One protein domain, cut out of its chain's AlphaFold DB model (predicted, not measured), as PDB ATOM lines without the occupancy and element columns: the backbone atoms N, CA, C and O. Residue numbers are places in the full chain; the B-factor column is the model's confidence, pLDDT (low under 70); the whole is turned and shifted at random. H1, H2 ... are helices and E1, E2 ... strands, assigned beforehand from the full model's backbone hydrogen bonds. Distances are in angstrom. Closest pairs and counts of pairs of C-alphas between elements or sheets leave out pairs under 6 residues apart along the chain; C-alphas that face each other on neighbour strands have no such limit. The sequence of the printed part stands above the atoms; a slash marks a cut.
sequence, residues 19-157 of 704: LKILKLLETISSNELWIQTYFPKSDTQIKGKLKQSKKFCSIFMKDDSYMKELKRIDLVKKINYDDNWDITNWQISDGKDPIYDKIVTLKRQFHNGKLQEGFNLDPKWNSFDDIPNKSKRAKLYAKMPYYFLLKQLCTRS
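This is residues 19 to 157 of the 704 residues of an uncharacterized protein of Kwoniella pini CBS 10737 (UniProt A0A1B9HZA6). This is an elongated assembly of helices, with a small hairpin of two short strands, E1 and E2, packing on H3 at one end and H7 at the other end beside the long link of residues 118 to 133. Between the ends lie H1, H2, H5 and H8; H5, the longest helix, runs mostly along the long axis and crosses H8 near its own last residues. The 139 printed residues hold eight named helices and two named strands, in the order H1 H2 H3 H4 E1 E2 H5 H6 H7 H8, and the class is mostly helix. The sheet, E1 - E2, is antiparallel. The whole is only just compact, close to loose, with a radius of gyration of the C-alphas of 17.1 A and spans of 51 by 33 by 26 A.

E1, residues 77 to 79, and E2, residues 84 to 86, form an antiparallel hairpin, with N 79 and O 84 within hydrogen-bond range at 2.8 A and N 77 and O 86 at 3.0 A. H3, residues 49 to 60, comes closest to E2 at the C-alphas of Ser 58 and Trp 85, 5.4 A apart. H4, residues 65 to 72, comes closest to E1 at the C-alphas of Lys 71 and Lys 77, 6.5 A apart. H2, residues 32 to 38, touches H3, about perpendicular at 77 degrees, the closest C-alphas being those of Thr 37 and Lys 49, 5.5 A apart. H1, residues 19 to 29, touches H2 only at the corner, with the C-alphas of Ile 28 and Trp 34 closest at 5.2 A. H8, residues 147 to 155, touches H1 at a shallow tilt of 30 degrees, the same way, with the C-alphas of Leu 25 and Leu 149 closest at 7.0 A. H5, residues 98 to 111, touches H8 with residues 106 to 110 alone, about perpendicular at 83 degrees; the closest C-alphas are those of Lys 107 and Cys 154, 7.1 A apart. H6, residues 114 to 117, is close to H5 but not clearly touching it, with the C-alphas of Gln 109 and Leu 115 closest at 6.0 A. H7, residues 134 to 143, touches no helix. Every O i to N i+4 pair is within hydrogen-bond range in H1, H2, H3, H4, H5 and H8, and 5 of 6 are in H7; H6 is too short for such a pair.

H1 begins at C-alpha 19 (24.362, -16.449, 41.855) and is 15.0 A long. H5 measures 19.9 A from C-alpha 98 (25.493, -32.283, 45.133) to C-alpha 111, H3 16.1 A, H7 14.4 A and H8 12.2 A. H8 ends at C-alpha 155 (13.961, -26.581, 26.057).

The two C-alphas farthest apart, those of Asp 74 and Pro 132, are 51.8 A apart. The printed part has no cut. The links E2 to H5 and H6 to H7 are long, with 11 and 16 residues. The mean pLDDT of the printed part is 92.6; residues 91 to 95 and 157 are under 70.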
ATOM      1  N   LEU A  19      23.196 -16.747  42.701       97.69
ATOM      2  CA  LEU A  19      24.362 -16.449  41.855       97.69
ATOM      3  C   LEU A  19      25.271 -17.672  41.628       97.69
ATOM      4  O   LEU A  19      25.816 -17.837  40.542       97.69
ATOM      5  N   LYS A  20      25.391 -18.578  42.607       97.81
ATOM      6  CA  LYS A  20      26.135 -19.841  42.437       97.81
ATOM      7  C   LYS A  20      25.380 -20.815  41.531       97.81
ATOM      8  O   LYS A  20      26.011 -21.561  40.793       97.81
ATOM      9  N   ILE A  21      24.043 -20.789  41.552       98.31
ATOM     10  CA  ILE A  21      23.213 -21.542  40.598       98.31
ATOM     11  C   ILE A  21      23.353 -20.961  39.185       98.31
ATOM     12  O   ILE A  21      23.471 -21.730  38.239       98.31
ATOM     13  N   LEU A  22      23.391 -19.631  39.033       98.31
ATOM     14  CA  LEU A  22      23.678 -18.995  37.744       98.31
ATOM     15  C   LEU A  22      25.046 -19.445  37.215       98.31
ATOM     16  O   LEU A  22      25.090 -20.093  36.174       98.31
ATOM     17  N   LYS A  23      26.119 -19.240  37.993       98.31
ATOM     18  CA  LYS A  23      27.480 -19.667  37.634       98.31
ATOM     19  C   LYS A  23      27.552 -21.160  37.296       98.31
ATOM     20  O   LYS A  23      28.265 -21.543  36.374       98.31
ATOM     21  N   LEU A  24      26.811 -22.012  38.012       98.38
ATOM     22  CA  LEU A  24      26.699 -23.442  37.711       98.38
ATOM     23  C   LEU A  24      26.144 -23.681  36.302       98.38
ATOM     24  O   LEU A  24      26.756 -24.408  35.521       98.38
ATOM     25  N   LEU A  25      24.992 -23.089  35.980       98.38
ATOM     26  CA  LEU A  25      24.344 -23.281  34.683       98.38
ATOM     27  C   LEU A  25      25.130 -22.625  33.542       98.38
ATOM     28  O   LEU A  25      25.209 -23.215  32.470       98.38
ATOM     29  N   GLU A  26      25.762 -21.473  33.776       98.00
ATOM     30  CA  GLU A  26      26.669 -20.819  32.824       98.00
ATOM     31  C   GLU A  26      27.854 -21.730  32.499       98.00
ATOM     32  O   GLU A  26      28.102 -22.026  31.330       98.00
ATOM     33  N   THR A  27      28.520 -22.259  33.533       98.06
ATOM     34  CA  THR A  27      29.648 -23.187  33.372       98.06
ATOM     35  C   THR A  27      29.212 -24.440  32.612       98.06
ATOM     36  O   THR A  27      29.920 -24.876  31.718       98.06
ATOM     37  N   ILE A  28      28.031 -25.002  32.894       97.69
ATOM     38  CA  ILE A  28      27.493 -26.138  32.124       97.69
ATOM     39  C   ILE A  28      27.222 -25.744  30.668       97.69
ATOM     40  O   ILE A  28      27.573 -26.497  29.766       97.69
ATOM     41  N   SER A  29      26.624 -24.575  30.429       97.06
ATOM     42  CA  SER A  29      26.250 -24.103  29.091       97.06
ATOM     43  C   SER A  29      27.441 -23.798  28.176       97.06
ATOM     44  O   SER A  29      27.286 -23.832  26.958       97.06
ATOM     45  N   SER A  30      28.631 -23.550  28.736       97.25
ATOM     46  CA  SER A  30      29.845 -23.279  27.956       97.25
ATOM     47  C   SER A  30      30.516 -24.535  27.386       97.25
ATOM     48  O   SER A  30      31.430 -24.416  26.573       97.25
ATOM     49  N   ASN A  31      30.080 -25.742  27.773       96.75
ATOM     50  CA  ASN A  31      30.714 -26.994  27.365       96.75
ATOM     51  C   ASN A  31      29.684 -28.069  26.994       96.75
ATOM     52  O   ASN A  31      28.990 -28.613  27.856       96.75
ATOM     53  N   GLU A  32      29.647 -28.454  25.715       94.81
ATOM     54  CA  GLU A  32      28.690 -29.438  25.194       94.81
ATOM     55  C   GLU A  32      28.750 -30.790  25.935       94.81
ATOM     56  O   GLU A  32      27.714 -31.424  26.117       94.81
ATOM     57  N   LEU A  33      29.914 -31.222  26.440       94.75
ATOM     58  CA  LEU A  33      30.029 -32.467  27.216       94.75
ATOM     59  C   LEU A  33      29.309 -32.375  28.570       94.75
ATOM     60  O   LEU A  33      28.756 -33.368  29.051       94.75
ATOM     61  N   TRP A  34      29.293 -31.195  29.190       96.00
ATOM     62  CA  TRP A  34      28.586 -30.954  30.449       96.00
ATOM     63  C   TRP A  34      27.092 -30.726  30.211       96.00
ATOM     64  O   TRP A  34      26.285 -31.281  30.962       96.00
ATOM     65  N   ILE A  35      26.711 -30.034  29.126       95.69
ATOM     66  CA  ILE A  35      25.319 -30.003  28.646       95.69
ATOM     67  C   ILE A  35      24.824 -31.437  28.468       95.69
ATOM     68  O   ILE A  35      23.854 -31.816  29.106       95.69
ATOM     69  N   GLN A  36      25.521 -32.278  27.703       93.75
ATOM     70  CA  GLN A  36      25.137 -33.677  27.507       93.75
ATOM     71  C   GLN A  36      25.056 -34.456  28.834       93.75
ATOM     72  O   GLN A  36      24.123 -35.227  29.039       93.75
ATOM     73  N   THR A  37      25.977 -34.233  29.776       95.00
ATOM     74  CA  THR A  37      26.003 -34.932  31.080       95.00
ATOM     75  C   THR A  37      24.785 -34.615  31.966       95.00
ATOM     76  O   THR A  37      24.245 -35.521  32.610       95.00
ATOM     77  N   TYR A  38      24.339 -33.354  32.006       96.00
ATOM     78  CA  TYR A  38      23.325 -32.856  32.953       96.00
ATOM     79  C   TYR A  38      21.963 -32.515  32.307       96.00
ATOM     80  O   TYR A  38      20.891 -32.704  32.896       96.00
ATOM     81  N   PHE A  39      21.998 -32.073  31.056       95.81
ATOM     82  CA  PHE A  39      20.872 -31.760  30.175       95.81
ATOM     83  C   PHE A  39      20.973 -32.591  28.878       95.81
ATOM     84  O   PHE A  39      21.044 -32.025  27.785       95.81
ATOM     85  N   PRO A  40      21.010 -33.940  28.974       93.69
ATOM     86  CA  PRO A  40      21.028 -34.790  27.791       93.69
ATOM     87  C   PRO A  40      19.784 -34.513  26.944       93.69
ATOM     88  O   PRO A  40      18.692 -34.324  27.483       93.69
ATOM     89  N   LYS A  41      19.953 -34.491  25.618       88.38
ATOM     90  CA  LYS A  41      18.830 -34.307  24.690       88.38
ATOM     91  C   LYS A  41      17.874 -35.499  24.720       88.38
ATOM     92  O   LYS A  41      16.673 -35.313  24.632       88.38
ATOM     93  N   SER A  42      18.417 -36.706  24.845       85.31
ATOM     94  CA  SER A  42      17.703 -37.984  24.821       85.31
ATOM     95  C   SER A  42      17.919 -38.762  26.119       85.31
ATOM     96  O   SER A  42      18.929 -38.577  26.795       85.31
ATOM     97  N   ASP A  43      17.031 -39.709  26.426       80.81
ATOM     98  CA  ASP A  43      17.160 -40.583  27.607       80.81
ATOM     99  C   ASP A  43      18.373 -41.533  27.549       80.81
ATOM    100  O   ASP A  43      18.744 -42.166  28.542       80.81
ATOM    101  N   THR A  44      19.038 -41.624  26.393       80.94
ATOM    102  CA  THR A  44      20.273 -42.388  26.216       80.94
ATOM    103  C   THR A  44      21.415 -41.795  27.043       80.94
ATOM    104  O   THR A  44      21.984 -40.746  26.741       80.94
ATOM    105  N   GLN A  45      21.796 -42.507  28.105       77.62
ATOM    106  CA  GLN A  45      22.905 -42.106  28.965       77.62
ATOM    107  C   GLN A  45      24.239 -42.137  28.202       77.62
ATOM    108  O   GLN A  45      24.639 -43.170  27.661       77.62
ATOM    109  N   ILE A  46      24.972 -41.020  28.214       85.00
ATOM    110  CA  ILE A  46      26.317 -40.951  27.633       85.00
ATOM    111  C   ILE A  46      27.262 -41.882  28.402       85.00
ATOM    112  O   ILE A  46      27.365 -41.827  29.633       85.00
ATOM    113  N   LYS A  47      28.006 -42.715  27.664       88.81
ATOM    114  CA  LYS A  47      29.066 -43.560  28.229       88.81
ATOM    115  C   LYS A  47      30.083 -42.681  28.959       88.81
ATOM    116  O   LYS A  47      30.682 -41.789  28.370       88.81
ATOM    117  N   GLY A  48      30.274 -42.934  30.253       88.88
ATOM    118  CA  GLY A  48      31.162 -42.122  31.087       88.88
ATOM    119  C   GLY A  48      30.522 -40.879  31.718       88.88
ATOM    120  O   GLY A  48      31.268 -40.081  32.281       88.88
ATOM    121  N   LYS A  49      29.183 -40.734  31.718       90.62
ATOM    122  CA  LYS A  49      28.447 -39.684  32.461       90.62
ATOM    123  C   LYS A  49      28.999 -39.469  33.877       90.62
ATOM    124  O   LYS A  49      29.270 -38.335  34.252       90.62
ATOM    125  N   LEU A  50      29.246 -40.549  34.630       89.88
ATOM    126  CA  LEU A  50      29.842 -40.462  35.969       89.88
ATOM    127  C   LEU A  50      31.223 -39.787  35.942       89.88
ATOM    128  O   LEU A  50      31.444 -38.858  36.708       89.88
ATOM    129  N   LYS A  51      32.131 -40.193  35.041       91.88
ATOM    130  CA  LYS A  51      33.480 -39.606  34.904       91.88
ATOM    131  C   LYS A  51      33.425 -38.115  34.541       91.88
ATOM    132  O   LYS A  51      34.215 -37.342  35.074       91.88
ATOM    133  N   GLN A  52      32.488 -37.711  33.681       93.38
ATOM    134  CA  GLN A  52      32.282 -36.297  33.351       93.38
ATOM    135  C   GLN A  52      31.694 -35.511  34.529       93.38
ATOM    136  O   GLN A  52      32.208 -34.438  34.830       93.38
ATOM    137  N   SER A  53      30.713 -36.066  35.254       93.50
ATOM    138  CA  SER A  53      30.186 -35.462  36.492       93.50
ATOM    139  C   SER A  53      31.291 -35.296  37.539       93.50
ATOM    140  O   SER A  53      31.409 -34.234  38.146       93.50
ATOM    141  N   LYS A  54      32.183 -36.298  37.668       93.06
ATOM    142  CA  LYS A  54      33.353 -36.215  38.551       93.06
ATOM    143  C   LYS A  54      34.239 -35.021  38.206       93.06
ATOM    144  O   LYS A  54      34.489 -34.176  39.060       93.06
ATOM    145  N   LYS A  55      34.679 -34.953  36.943       93.94
ATOM    146  CA  LYS A  55      35.552 -33.888  36.432       93.94
ATOM    147  C   LYS A  55      34.895 -32.509  36.531       93.94
ATOM    148  O   LYS A  55      35.569 -31.531  36.822       93.94
ATOM    149  N   PHE A  56      33.589 -32.418  36.291       95.75
ATOM    150  CA  PHE A  56      32.865 -31.161  36.440       95.75
ATOM    151  C   PHE A  56      32.834 -30.699  37.899       95.75
ATOM    152  O   PHE A  56      33.134 -29.542  38.175       95.75
ATOM    153  N   CYS A  57      32.520 -31.595  38.838       95.31
ATOM    154  CA  CYS A  57      32.453 -31.237  40.250       95.31
ATOM    155  C   CYS A  57      33.811 -30.819  40.815       95.31
ATOM    156  O   CYS A  57      33.879 -29.798  41.498       95.31
ATOM    157  N   SER A  58      34.897 -31.523  40.473       94.56
ATOM    158  CA  SER A  58      36.232 -31.130  40.931       94.56
ATOM    159  C   SER A  58      36.669 -29.756  40.424       94.56
ATOM    160  O   SER A  58      37.331 -29.036  41.163       94.56
ATOM    161  N   ILE A  59      36.263 -29.368  39.210       94.81
ATOM    162  CA  ILE A  59      36.516 -28.034  38.645       94.81
ATOM    163  C   ILE A  59      35.601 -26.978  39.285       94.81
ATOM    164  O   ILE A  59      36.073 -25.928  39.716       94.81
ATOM    165  N   PHE A  60      34.291 -27.233  39.355       96.75
ATOM    166  CA  PHE A  60      33.301 -26.243  39.794       96.75
ATOM    167  C   PHE A  60      33.349 -25.968  41.304       96.75
ATOM    168  O   PHE A  60      33.165 -24.828  41.728       96.75
ATOM    169  N   MET A  61      33.606 -26.995  42.118       96.00
ATOM    170  CA  MET A  61      33.666 -26.895  43.581       96.00
ATOM    171  C   MET A  61      35.090 -26.719  44.117       96.00
ATOM    172  O   MET A  61      35.272 -26.809  45.327       96.00
ATOM    173  N   LYS A  62      36.102 -26.474  43.269       95.19
ATOM    174  CA  LYS A  62      37.528 -26.503  43.656       95.19
ATOM    175  C   LYS A  62      37.882 -25.678  44.909       95.19
ATOM    176  O   LYS A  62      38.747 -26.098  45.675       95.19
ATOM    177  N   ASP A  63      37.182 -24.558  45.122       95.06
ATOM    178  CA  ASP A  63      37.386 -23.605  46.225       95.06
ATOM    179  C   ASP A  63      36.386 -23.803  47.393       95.06
ATOM    180  O   ASP A  63      36.484 -23.145  48.432       95.06
ATOM    181  N   ASP A  64      35.403 -24.696  47.233       95.94
ATOM    182  CA  ASP A  64      34.287 -24.907  48.159       95.94
ATOM    183  C   ASP A  64      34.705 -25.704  49.409       95.94
ATOM    184  O   ASP A  64      35.565 -26.590  49.361       95.94
ATOM    185  N   SER A  65      34.045 -25.436  50.540       94.94
ATOM    186  CA  SER A  65      34.213 -26.208  51.776       94.94
ATOM    187  C   SER A  65      33.933 -27.700  51.579       94.94
ATOM    188  O   SER A  65      34.577 -28.527  52.220       94.94
ATOM    189  N   TYR A  66      33.046 -28.058  50.648       94.25
ATOM    190  CA  TYR A  66      32.760 -29.436  50.264       94.25
ATOM    191  C   TYR A  66      33.993 -30.185  49.733       94.25
ATOM    192  O   TYR A  66      34.237 -31.313  50.147       94.25
ATOM    193  N   MET A  67      34.823 -29.566  48.883       94.06
ATOM    194  CA  MET A  67      36.045 -30.218  48.383       94.06
ATOM    195  C   MET A  67      37.121 -30.336  49.468       94.06
ATOM    196  O   MET A  67      37.850 -31.327  49.507       94.06
ATOM    197  N   LYS A  68      37.184 -29.370  50.394       94.38
ATOM    198  CA  LYS A  68      38.063 -29.439  51.574       94.38
ATOM    199  C   LYS A  68      37.659 -30.589  52.504       94.38
ATOM    200  O   LYS A  68      38.523 -31.334  52.953       94.38
ATOM    201  N   GLU A  69      36.359 -30.773  52.729       93.44
ATOM    202  CA  GLU A  69      35.822 -31.887  53.516       93.44
ATOM    203  C   GLU A  69      36.055 -33.235  52.826       93.44
ATOM    204  O   GLU A  69      36.550 -34.161  53.458       93.44
ATOM    205  N   LEU A  70      35.801 -33.337  51.516       92.88
ATOM    206  CA  LEU A  70      36.095 -34.549  50.746       92.88
ATOM    207  C   LEU A  70      37.587 -34.933  50.767       92.88
ATOM    208  O   LEU A  70      37.903 -36.124  50.752       92.88
ATOM    209  N   LYS A  71      38.500 -33.950  50.824       93.50
ATOM    210  CA  LYS A  71      39.933 -34.190  51.064       93.50
ATOM    211  C   LYS A  71      40.181 -34.725  52.478       93.50
ATOM    212  O   LYS A  71      40.953 -35.660  52.631       93.50
ATOM    213  N   ARG A  72      39.530 -34.157  53.504       93.88
ATOM    214  CA  ARG A  72      39.677 -34.571  54.918       93.88
ATOM    215  C   ARG A  72      39.312 -36.043  55.152       93.88
ATOM    216  O   ARG A  72      39.832 -36.647  56.082       93.88
ATOM    217  N   ILE A  73      38.434 -36.606  54.322       91.94
ATOM    218  CA  ILE A  73      38.009 -38.017  54.371       91.94
ATOM    219  C   ILE A  73      38.632 -38.887  53.257       91.94
ATOM    220  O   ILE A  73      38.085 -39.935  52.922       91.94
ATOM    221  N   ASP A  74      39.746 -38.447  52.657       92.00
ATOM    222  CA  ASP A  74      40.551 -39.161  51.644       92.00
ATOM    223  C   ASP A  74      39.814 -39.630  50.367       92.00
ATOM    224  O   ASP A  74      40.346 -40.401  49.561       92.00
ATOM    225  N   LEU A  75      38.609 -39.114  50.103       91.25
ATOM    226  CA  LEU A  75      37.856 -39.410  48.875       91.25
ATOM    227  C   LEU A  75      38.373 -38.635  47.657       91.25
ATOM    228  O   LEU A  75      38.012 -38.948  46.516       91.25
ATOM    229  N   VAL A  76      39.206 -37.621  47.897       93.56
ATOM    230  CA  VAL A  76      39.733 -36.704  46.888       93.56
ATOM    231  C   VAL A  76      41.220 -36.469  47.111       93.56
ATOM    232  O   VAL A  76      41.654 -36.171  48.221       93.56
ATOM    233  N   LYS A  77      42.001 -36.549  46.032       93.50
ATOM    234  CA  LYS A  77      43.442 -36.263  46.023       93.50
ATOM    235  C   LYS A  77      43.718 -35.074  45.106       93.50
ATOM    236  O   LYS A  77      43.053 -34.941  44.082       93.50
ATOM    237  N   LYS A  78      44.682 -34.210  45.436       92.25
ATOM    238  CA  LYS A  78      45.182 -33.233  44.453       92.25
ATOM    239  C   LYS A  78      46.029 -33.967  43.411       92.25
ATOM    240  O   LYS A  78      46.879 -34.772  43.785       92.25
ATOM    241  N   ILE A  79      45.779 -33.702  42.132       89.81
ATOM    242  CA  ILE A  79      46.645 -34.096  41.022       89.81
ATOM    243  C   ILE A  79      47.573 -32.915  40.748       89.81
ATOM    244  O   ILE A  79      47.105 -31.857  40.328       89.81
ATOM    245  N   ASN A  80      48.874 -33.133  40.927       83.81
ATOM    246  CA  ASN A  80      49.936 -32.166  40.640       83.81
ATOM    247  C   ASN A  80      49.829 -30.849  41.441       83.81
ATOM    248  O   ASN A  80      49.015 -30.697  42.353       83.81
ATOM    249  N   TYR A  81      50.700 -29.902  41.088       77.62
ATOM    250  CA  TYR A  81      50.749 -28.547  41.637       77.62
ATOM    251  C   TYR A  81      49.615 -27.636  41.121       77.62
ATOM    252  O   TYR A  81      49.360 -26.595  41.712       77.62
ATOM    253  N   ASP A  82      48.892 -28.043  40.071       78.50
ATOM    254  CA  ASP A  82      47.910 -27.220  39.337       78.50
ATOM    255  C   ASP A  82      46.550 -27.036  40.052       78.50
ATOM    256  O   ASP A  82      45.536 -26.764  39.407       78.50
ATOM    257  N   ASP A  83      46.483 -27.271  41.367       83.75
ATOM    258  CA  ASP A  83      45.265 -27.236  42.201       83.75
ATOM    259  C   ASP A  83      44.074 -28.093  41.714       83.75
ATOM    260  O   ASP A  83      42.956 -27.995  42.231       83.75
ATOM    261  N   ASN A  84      44.309 -29.001  40.767       89.62
ATOM    262  CA  ASN A  84      43.295 -29.902  40.240       89.62
ATOM    263  C   ASN A  84      42.992 -31.029  41.233       89.62
ATOM    264  O   ASN A  84      43.891 -31.686  41.754       89.62
ATOM    265  N   TRP A  85      41.711 -31.306  41.465       92.62
ATOM    266  CA  TRP A  85      41.270 -32.384  42.351       92.62
ATOM    267  C   TRP A  85      40.834 -33.627  41.548       92.62
ATOM    268  O   TRP A  85      39.980 -33.521  40.664       92.62
ATOM    269  N   ASP A  86      41.355 -34.814  41.878       93.12
ATOM    270  CA  ASP A  86      40.777 -36.098  41.457       93.12
ATOM    271  C   ASP A  86      39.827 -36.631  42.519       93.12
ATOM    272  O   ASP A  86      40.189 -36.754  43.691       93.12
ATOM    273  N   ILE A  87      38.634 -37.037  42.098       91.12
ATOM    274  CA  ILE A  87      37.627 -37.620  42.982       91.12
ATOM    275  C   ILE A  87      37.683 -39.134  42.811       91.12
ATOM    276  O   ILE A  87      36.871 -39.747  42.105       91.12
ATOM    277  N   THR A  88      38.688 -39.735  43.447       85.06
ATOM    278  CA  THR A  88      39.059 -41.145  43.283       85.06
ATOM    279  C   THR A  88      37.853 -42.067  43.509       85.06
ATOM    280  O   THR A  88      37.421 -42.763  42.587       85.06
ATOM    281  N   ASN A  89      37.199 -41.967  44.671       80.38
ATOM    282  CA  ASN A  89      36.273 -42.986  45.178       80.38
ATOM    283  C   ASN A  89      34.860 -42.483  45.529       80.38
ATOM    284  O   ASN A  89      34.290 -42.854  46.551       80.38
ATOM    285  N   TRP A  90      34.236 -41.725  44.620       72.12
ATOM    286  CA  TRP A  90      32.830 -41.292  44.750       72.12
ATOM    287  C   TRP A  90      31.849 -42.423  45.128       72.12
ATOM    288  O   TRP A  90      30.944 -42.216  45.923       72.12
ATOM    289  N   GLN A  91      32.035 -43.634  44.588       67.31
ATOM    290  CA  GLN A  91      31.133 -44.772  44.829       67.31
ATOM    291  C   GLN A  91      31.223 -45.373  46.242       67.31
ATOM    292  O   GLN A  91      30.367 -46.177  46.593       67.31
ATOM    293  N   ILE A  92      32.260 -45.046  47.021       62.72
ATOM    294  CA  ILE A  92      32.449 -45.594  48.376       62.72
ATOM    295  C   ILE A  92      31.699 -44.751  49.416       62.72
ATOM    296  O   ILE A  92      31.303 -45.266  50.457       62.72
ATOM    297  N   SER A  93      31.471 -43.471  49.126       60.50
ATOM    298  CA  SER A  93      30.625 -42.603  49.938       60.50
ATOM    299  C   SER A  93      29.159 -42.674  49.523       60.50
ATOM    300  O   SER A  93      28.857 -42.549  48.339       60.50
ATOM    301  N   ASP A  94      28.255 -42.627  50.505       61.97
ATOM    302  CA  ASP A  94      26.844 -42.230  50.320       61.97
ATOM    303  C   ASP A  94      26.688 -40.767  49.835       61.97
ATOM    304  O   ASP A  94      25.575 -40.259  49.669       61.97
ATOM    305  N   GLY A  95      27.811 -40.074  49.607       62.56
ATOM    306  CA  GLY A  95      27.923 -38.752  49.012       62.56
ATOM    307  C   GLY A  95      27.339 -38.700  47.606       62.56
ATOM    308  O   GLY A  95      28.052 -38.778  46.605       62.56
ATOM    309  N   LYS A  96      26.020 -38.512  47.537       80.00
ATOM    310  CA  LYS A  96      25.305 -38.106  46.325       80.00
ATOM    311  C   LYS A  96      25.988 -36.899  45.707       80.00
ATOM    312  O   LYS A  96      26.504 -36.040  46.418       80.00
ATOM    313  N   ASP A  97      25.974 -36.823  44.382       89.38
ATOM    314  CA  ASP A  97      26.589 -35.695  43.703       89.38
ATOM    315  C   ASP A  97      25.768 -34.420  43.952       89.38
ATOM    316  O   ASP A  97      24.645 -34.323  43.452       89.38
ATOM    317  N   PRO A  98      26.286 -33.436  44.722       93.56
ATOM    318  CA  PRO A  98      25.493 -32.283  45.133       93.56
ATOM    319  C   PRO A  98      25.142 -31.394  43.940       93.56
ATOM    320  O   PRO A  98      24.139 -30.681  43.982       93.56
ATOM    321  N   ILE A  99      25.948 -31.436  42.876       95.94
ATOM    322  CA  ILE A  99      25.687 -30.744  41.618       95.94
ATOM    323  C   ILE A  99      24.563 -31.460  40.880       95.94
ATOM    324  O   ILE A  99      23.579 -30.825  40.492       95.94
ATOM    325  N   TYR A 100      24.675 -32.779  40.734       94.69
ATOM    326  CA  TYR A 100      23.654 -33.595  40.086       94.69
ATOM    327  C   TYR A 100      22.297 -33.481  40.791       94.69
ATOM    328  O   TYR A 100      21.303 -33.145  40.148       94.69
ATOM    329  N   ASP A 101      22.257 -33.659  42.113       94.19
ATOM    330  CA  ASP A 101      21.051 -33.540  42.941       94.19
ATOM    331  C   ASP A 101      20.420 -32.145  42.822       94.19
ATOM    332  O   ASP A 101      19.192 -32.009  42.718       94.19
ATOM    333  N   LYS A 102      21.246 -31.090  42.780       97.25
ATOM    334  CA  LYS A 102      20.761 -29.721  42.583       97.25
ATOM    335  C   LYS A 102      20.158 -29.532  41.195       97.25
ATOM    336  O   LYS A 102      19.082 -28.942  41.094       97.25
ATOM    337  N   ILE A 103      20.795 -30.041  40.143       97.44
ATOM    338  CA  ILE A 103      20.300 -29.936  38.765       97.44
ATOM    339  C   ILE A 103      19.017 -30.747  38.582       97.44
ATOM    340  O   ILE A 103      18.047 -30.216  38.049       97.44
ATOM    341  N   VAL A 104      18.955 -31.983  39.082       95.81
ATOM    342  CA  VAL A 104      17.729 -32.801  39.086       95.81
ATOM    343  C   VAL A 104      16.598 -32.064  39.807       95.81
ATOM    344  O   VAL A 104      15.478 -31.999  39.298       95.81
ATOM    345  N   THR A 105      16.892 -31.428  40.945       97.25
ATOM    346  CA  THR A 105      15.915 -30.605  41.672       97.25
ATOM    347  C   THR A 105      15.443 -29.405  40.851       97.25
ATOM    348  O   THR A 105      14.240 -29.158  40.807       97.25
ATOM    349  N   LEU A 106      16.347 -28.687  40.175       97.88
ATOM    350  CA  LEU A 106      16.012 -27.541  39.321       97.88
ATOM    351  C   LEU A 106      15.174 -27.952  38.103       97.88
ATOM    352  O   LEU A 106      14.147 -27.329  37.846       97.88
ATOM    353  N   LYS A 107      15.551 -29.031  37.402       97.25
ATOM    354  CA  LYS A 107      14.788 -29.578  36.268       97.25
ATOM    355  C   LYS A 107      13.383 -29.984  36.712       97.25
ATOM    356  O   LYS A 107      12.410 -29.551  36.107       97.25
ATOM    357  N   ARG A 108      13.250 -30.710  37.829       97.12
ATOM    358  CA  ARG A 108      11.943 -31.057  38.417       97.12
ATOM    359  C   ARG A 108      11.121 -29.818  38.792       97.12
ATOM    360  O   ARG A 108       9.937 -29.765  38.497       97.12
ATOM    361  N   GLN A 109      11.718 -28.801  39.413       97.25
ATOM    362  CA  GLN A 109      11.004 -27.559  39.747       97.25
ATOM    363  C   GLN A 109      10.553 -26.774  38.505       97.25
ATOM    364  O   GLN A 109       9.498 -26.149  38.545       97.25
ATOM    365  N   PHE A 110      11.330 -26.821  37.420       97.06
ATOM    366  CA  PHE A 110      11.008 -26.190  36.141       97.06
ATOM    367  C   PHE A 110       9.895 -26.928  35.379       97.06
ATOM    368  O   PHE A 110       8.948 -26.291  34.921       97.06
ATOM    369  N   HIS A 111       9.979 -28.260  35.264       95.81
ATOM    370  CA  HIS A 111       8.969 -29.071  34.572       95.81
ATOM    371  C   HIS A 111       7.632 -29.107  35.325       95.81
ATOM    372  O   HIS A 111       6.583 -29.052  34.695       95.81
ATOM    373  N   ASN A 112       7.650 -29.114  36.662       96.81
ATOM    374  CA  ASN A 112       6.439 -29.088  37.487       96.81
ATOM    375  C   ASN A 112       5.816 -27.678  37.625       96.81
ATOM    376  O   ASN A 112       5.054 -27.463  38.561       96.81
ATOM    377  N   GLY A 113       6.200 -26.684  36.813       96.81
ATOM    378  CA  GLY A 113       5.639 -25.323  36.853       96.81
ATOM    379  C   GLY A 113       5.979 -24.476  38.094       96.81
ATOM    380  O   GLY A 113       5.721 -23.273  38.109       96.81
ATOM    381  N   LYS A 114       6.606 -25.055  39.127       97.19
ATOM    382  CA  LYS A 114       6.792 -24.425  40.450       97.19
ATOM    383  C   LYS A 114       7.624 -23.138  40.420       97.19
ATOM    384  O   LYS A 114       7.415 -22.263  41.260       97.19
ATOM    385  N   LEU A 115       8.565 -23.004  39.479       95.56
ATOM    386  CA  LEU A 115       9.338 -21.763  39.302       95.56
ATOM    387  C   LEU A 115       8.505 -20.659  38.634       95.56
ATOM    388  O   LEU A 115       8.680 -19.483  38.942       95.56
ATOM    389  N   GLN A 116       7.596 -21.041  37.742       96.06
ATOM    390  CA  GLN A 116       6.732 -20.158  36.972       96.06
ATOM    391  C   GLN A 116       5.586 -19.634  37.845       96.06
ATOM    392  O   GLN A 116       5.394 -18.422  37.953       96.06
ATOM    393  N   GLU A 117       4.887 -20.537  38.534       95.94
ATOM    394  CA  GLU A 117       3.776 -20.241  39.446       95.94
ATOM    395  C   GLU A 117       4.217 -19.353  40.614       95.94
ATOM    396  O   GLU A 117       3.637 -18.292  40.845       95.94
ATOM    397  N   GLY A 118       5.302 -19.723  41.308       94.62
ATOM    398  CA  GLY A 118       5.779 -19.002  42.496       94.62
ATOM    399  C   GLY A 118       6.202 -17.548  42.243       94.62
ATOM    400  O   GLY A 118       6.337 -16.770  43.189       94.62
ATOM    401  N   PHE A 119       6.410 -17.167  40.978       93.88
ATOM    402  CA  PHE A 119       6.901 -15.847  40.566       93.88
ATOM    403  C   PHE A 119       5.995 -15.156  39.527       93.88
ATOM    404  O   PHE A 119       6.284 -14.029  39.107       93.88
ATOM    405  N   ASN A 120       4.866 -15.779  39.164       95.69
ATOM    406  CA  ASN A 120       3.945 -15.344  38.111       95.69
ATOM    407  C   ASN A 120       4.673 -15.052  36.785       95.69
ATOM    408  O   ASN A 120       4.603 -13.931  36.268       95.69
ATOM    409  N   LEU A 121       5.447 -16.012  36.279       96.19
ATOM    410  CA  LEU A 121       6.198 -15.873  35.027       96.19
ATOM    411  C   LEU A 121       5.349 -16.309  33.839       96.19
ATOM    412  O   LEU A 121       4.818 -17.415  33.837       96.19
ATOM    413  N   ASP A 122       5.252 -15.449  32.825       96.12
ATOM    414  CA  ASP A 122       4.605 -15.811  31.568       96.12
ATOM    415  C   ASP A 122       5.501 -16.818  30.812       96.12
ATOM    416  O   ASP A 122       6.681 -16.521  30.583       96.12
ATOM    417  N   PRO A 123       4.989 -17.996  30.402       94.94
ATOM    418  CA  PRO A 123       5.736 -18.953  29.587       94.94
ATOM    419  C   PRO A 123       6.283 -18.376  28.273       94.94
ATOM    420  O   PRO A 123       7.263 -18.909  27.746       94.94
ATOM    421  N   LYS A 124       5.694 -17.291  27.751       96.31
ATOM    422  CA  LYS A 124       6.136 -16.595  26.534       96.31
ATOM    423  C   LYS A 124       7.430 -15.803  26.723       96.31
ATOM    424  O   LYS A 124       8.122 -15.565  25.740       96.31
ATOM    425  N   TRP A 125       7.786 -15.427  27.954       97.38
ATOM    426  CA  TRP A 125       9.050 -14.743  28.231       97.38
ATOM    427  C   TRP A 125      10.227 -15.711  28.068       97.38
ATOM    428  O   TRP A 125      10.274 -16.779  28.688       97.38
ATOM    429  N   ASN A 126      11.183 -15.333  27.231       96.50
ATOM    430  CA  ASN A 126      12.426 -16.032  26.918       96.50
ATOM    431  C   ASN A 126      13.657 -15.299  27.475       96.50
ATOM    432  O   ASN A 126      14.678 -15.941  27.708       96.50
ATOM    433  N   SER A 127      13.548 -13.995  27.738       98.00
ATOM    434  CA  SER A 127      14.581 -13.160  28.351       98.00
ATOM    435  C   SER A 127      14.046 -12.370  29.557       98.00
ATOM    436  O   SER A 127      12.835 -12.213  29.737       98.00
ATOM    437  N   PHE A 128      14.947 -11.805  30.373       97.62
ATOM    438  CA  PHE A 128      14.547 -10.808  31.377       97.62
ATOM    439  C   PHE A 128      13.975  -9.542  30.730       97.62
ATOM    440  O   PHE A 128      13.157  -8.860  31.353       97.62
ATOM    441  N   ASP A 129      14.372  -9.228  29.498       97.75
ATOM    442  CA  ASP A 129      13.982  -8.003  28.811       97.75
ATOM    443  C   ASP A 129      12.556  -8.040  28.256       97.75
ATOM    444  O   ASP A 129      11.913  -6.990  28.176       97.75
ATOM    445  N   ASP A 130      12.007  -9.239  28.061       97.69
ATOM    446  CA  ASP A 130      10.605  -9.476  27.700       97.69
ATOM    447  C   ASP A 130       9.634  -9.108  28.842       97.69
ATOM    448  O   ASP A 130       8.431  -8.967  28.625       97.69
ATOM    449  N   ILE A 131      10.133  -8.952  30.078       97.62
ATOM    450  CA  ILE A 131       9.329  -8.595  31.252       97.62
ATOM    451  C   ILE A 131       9.050  -7.082  31.220       97.62
ATOM    452  O   ILE A 131       9.962  -6.304  31.526       97.62
ATOM    453  N   PRO A 132       7.814  -6.617  30.949       97.06
ATOM    454  CA  PRO A 132       7.546  -5.196  30.695       97.06
ATOM    455  C   PRO A 132       7.727  -4.315  31.941       97.06
ATOM    456  O   PRO A 132       8.104  -3.148  31.853       97.06
ATOM    457  N   ASN A 133       7.491  -4.864  33.136       97.56
ATOM    458  CA  ASN A 133       7.626  -4.126  34.388       97.56
ATOM    459  C   ASN A 133       9.071  -4.200  34.918       97.56
ATOM    460  O   ASN A 133       9.482  -5.227  35.466       97.56
ATOM    461  N   LYS A 134       9.813  -3.085  34.832       97.62
ATOM    462  CA  LYS A 134      11.203  -2.953  35.322       97.62
ATOM    463  C   LYS A 134      11.377  -3.339  36.802       97.62
ATOM    464  O   LYS A 134      12.355  -3.996  37.147       97.62
ATOM    465  N   SER A 135      10.421  -3.005  37.677       97.50
ATOM    466  CA  SER A 135      10.478  -3.380  39.103       97.50
ATOM    467  C   SER A 135      10.295  -4.888  39.302       97.50
ATOM    468  O   SER A 135      11.014  -5.502  40.092       97.50
ATOM    469  N   LYS A 136       9.380  -5.517  38.546       96.62
ATOM    470  CA  LYS A 136       9.219  -6.980  38.529       96.62
ATOM    471  C   LYS A 136      10.482  -7.659  37.994       96.62
ATOM    472  O   LYS A 136      10.940  -8.610  38.619       96.62
ATOM    473  N   ARG A 137      11.075  -7.138  36.911       97.69
ATOM    474  CA  ARG A 137      12.339  -7.614  36.319       97.69
ATOM    475  C   ARG A 137      13.474  -7.612  37.346       97.69
ATOM    476  O   ARG A 137      14.054  -8.663  37.595       97.69
ATOM    477  N   ALA A 138      13.723  -6.483  38.013       97.50
ATOM    478  CA  ALA A 138      14.772  -6.364  39.031       97.50
ATOM    479  C   ALA A 138      14.546  -7.300  40.237       97.50
ATOM    480  O   ALA A 138      15.455  -8.017  40.652       97.50
ATOM    481  N   LYS A 139      13.312  -7.363  40.764       97.06
ATOM    482  CA  LYS A 139      12.946  -8.276  41.866       97.06
ATOM    483  C   LYS A 139      13.077  -9.751  41.484       97.06
ATOM    484  O   LYS A 139      13.398 -10.568  42.344       97.06
ATOM    485  N   LEU A 140      12.811 -10.097  40.224       96.88
ATOM    486  CA  LEU A 140      12.979 -11.453  39.713       96.88
ATOM    487  C   LEU A 140      14.458 -11.806  39.565       96.88
ATOM    488  O   LEU A 140      14.882 -12.841  40.073       96.88
ATOM    489  N   TYR A 141      15.239 -10.926  38.934       97.06
ATOM    490  CA  TYR A 141      16.673 -11.105  38.725       97.06
ATOM    491  C   TYR A 141      17.416 -11.301  40.054       97.06
ATOM    492  O   TYR A 141      18.189 -12.240  40.191       97.06
ATOM    493  N   ALA A 142      17.096 -10.510  41.083       97.19
ATOM    494  CA  ALA A 142      17.681 -10.668  42.416       97.19
ATOM    495  C   ALA A 142      17.373 -12.031  43.081       97.19
ATOM    496  O   ALA A 142      18.173 -12.527  43.871       97.19
ATOM    497  N   LYS A 143      16.219 -12.647  42.784       97.38
ATOM    498  CA  LYS A 143      15.786 -13.916  43.402       97.38
ATOM    499  C   LYS A 143      16.177 -15.160  42.599       97.38
ATOM    500  O   LYS A 143      16.464 -16.200  43.188       97.38
ATOM    501  N   MET A 144      16.158 -15.078  41.272       97.19
ATOM    502  CA  MET A 144      16.406 -16.200  40.360       97.19
ATOM    503  C   MET A 144      17.016 -15.725  39.028       97.19
ATOM    504  O   MET A 144      16.392 -15.862  37.975       97.19
ATOM    505  N   PRO A 145      18.263 -15.212  39.040       98.19
ATOM    506  CA  PRO A 145      18.926 -14.708  37.833       98.19
ATOM    507  C   PRO A 145      19.182 -15.824  36.800       98.19
ATOM    508  O   PRO A 145      19.363 -15.561  35.620       98.19
ATOM    509  N   TYR A 146      19.136 -17.085  37.233       98.44
ATOM    510  CA  TYR A 146      19.356 -18.281  36.422       98.44
ATOM    511  C   TYR A 146      18.116 -18.791  35.659       98.44
ATOM    512  O   TYR A 146      18.232 -19.778  34.934       98.44
ATOM    513  N   TYR A 147      16.929 -18.188  35.826       98.19
ATOM    514  CA  TYR A 147      15.670 -18.760  35.315       98.19
ATOM    515  C   TYR A 147      15.654 -18.964  33.790       98.19
ATOM    516  O   TYR A 147      15.354 -20.064  33.328       98.19
ATOM    517  N   PHE A 148      16.003 -17.944  33.000       98.19
ATOM    518  CA  PHE A 148      15.940 -18.047  31.535       98.19
ATOM    519  C   PHE A 148      17.030 -18.954  30.952       98.19
ATOM    520  O   PHE A 148      16.765 -19.693  30.008       98.19
ATOM    521  N   LEU A 149      18.213 -19.001  31.577       98.06
ATOM    522  CA  LEU A 149      19.259 -19.959  31.213       98.06
ATOM    523  C   LEU A 149      18.829 -21.405  31.517       98.06
ATOM    524  O   LEU A 149      19.023 -22.298  30.695       98.06
ATOM    525  N   LEU A 150      18.169 -21.640  32.659       98.00
ATOM    526  CA  LEU A 150      17.560 -22.936  32.969       98.00
ATOM    527  C   LEU A 150      16.466 -23.300  31.954       98.00
ATOM    528  O   LEU A 150      16.435 -24.440  31.497       98.00
ATOM    529  N   LYS A 151      15.613 -22.339  31.562       97.12
ATOM    530  CA  LYS A 151      14.604 -22.527  30.506       97.12
ATOM    531  C   LYS A 151      15.271 -22.996  29.213       97.12
ATOM    532  O   LYS A 151      14.914 -24.057  28.716       97.12
ATOM    533  N   GLN A 152      16.278 -22.269  28.730       96.69
ATOM    534  CA  GLN A 152      17.015 -22.582  27.502       96.69
ATOM    535  C   GLN A 152      17.671 -23.974  27.540       96.69
ATOM    536  O   GLN A 152      17.584 -24.723  26.569       96.69
ATOM    537  N   LEU A 153      18.300 -24.348  28.661       96.44
ATOM    538  CA  LEU A 153      18.916 -25.670  28.833       96.44
ATOM    539  C   LEU A 153      17.876 -26.806  28.880       96.44
ATOM    540  O   LEU A 153      18.158 -27.903  28.401       96.44
ATOM    541  N   CYS A 154      16.679 -26.553  29.416       95.69
ATOM    542  CA  CYS A 154      15.577 -27.519  29.467       95.69
ATOM    543  C   CYS A 154      14.746 -27.602  28.172       95.69
ATOM    544  O   CYS A 154      14.147 -28.645  27.924       95.69
ATOM    545  N   THR A 155      14.677 -26.548  27.349       93.44
ATOM    546  CA  THR A 155      13.961 -26.581  26.057       93.44
ATOM    547  C   THR A 155      14.842 -27.082  24.916       93.44
ATOM    548  O   THR A 155      14.347 -27.772  24.031       93.44
ATOM    549  N   ARG A 156      16.161 -26.844  24.961       85.00
ATOM    550  CA  ARG A 156      17.132 -27.327  23.953       85.00
ATOM    551  C   ARG A 156      17.171 -28.857  23.801       85.00
ATOM    552  O   ARG A 156      17.685 -29.349  22.796       85.00
ATOM    553  N   SER A 157      16.648 -29.614  24.768       65.69
ATOM    554  CA  SER A 157      16.440 -31.058  24.615       65.69
ATOM    555  C   SER A 157      15.229 -31.408  23.747       65.69
ATOM    556  O   SER A 157      15.287 -32.430  23.085       65.69
TER     557      SER A 157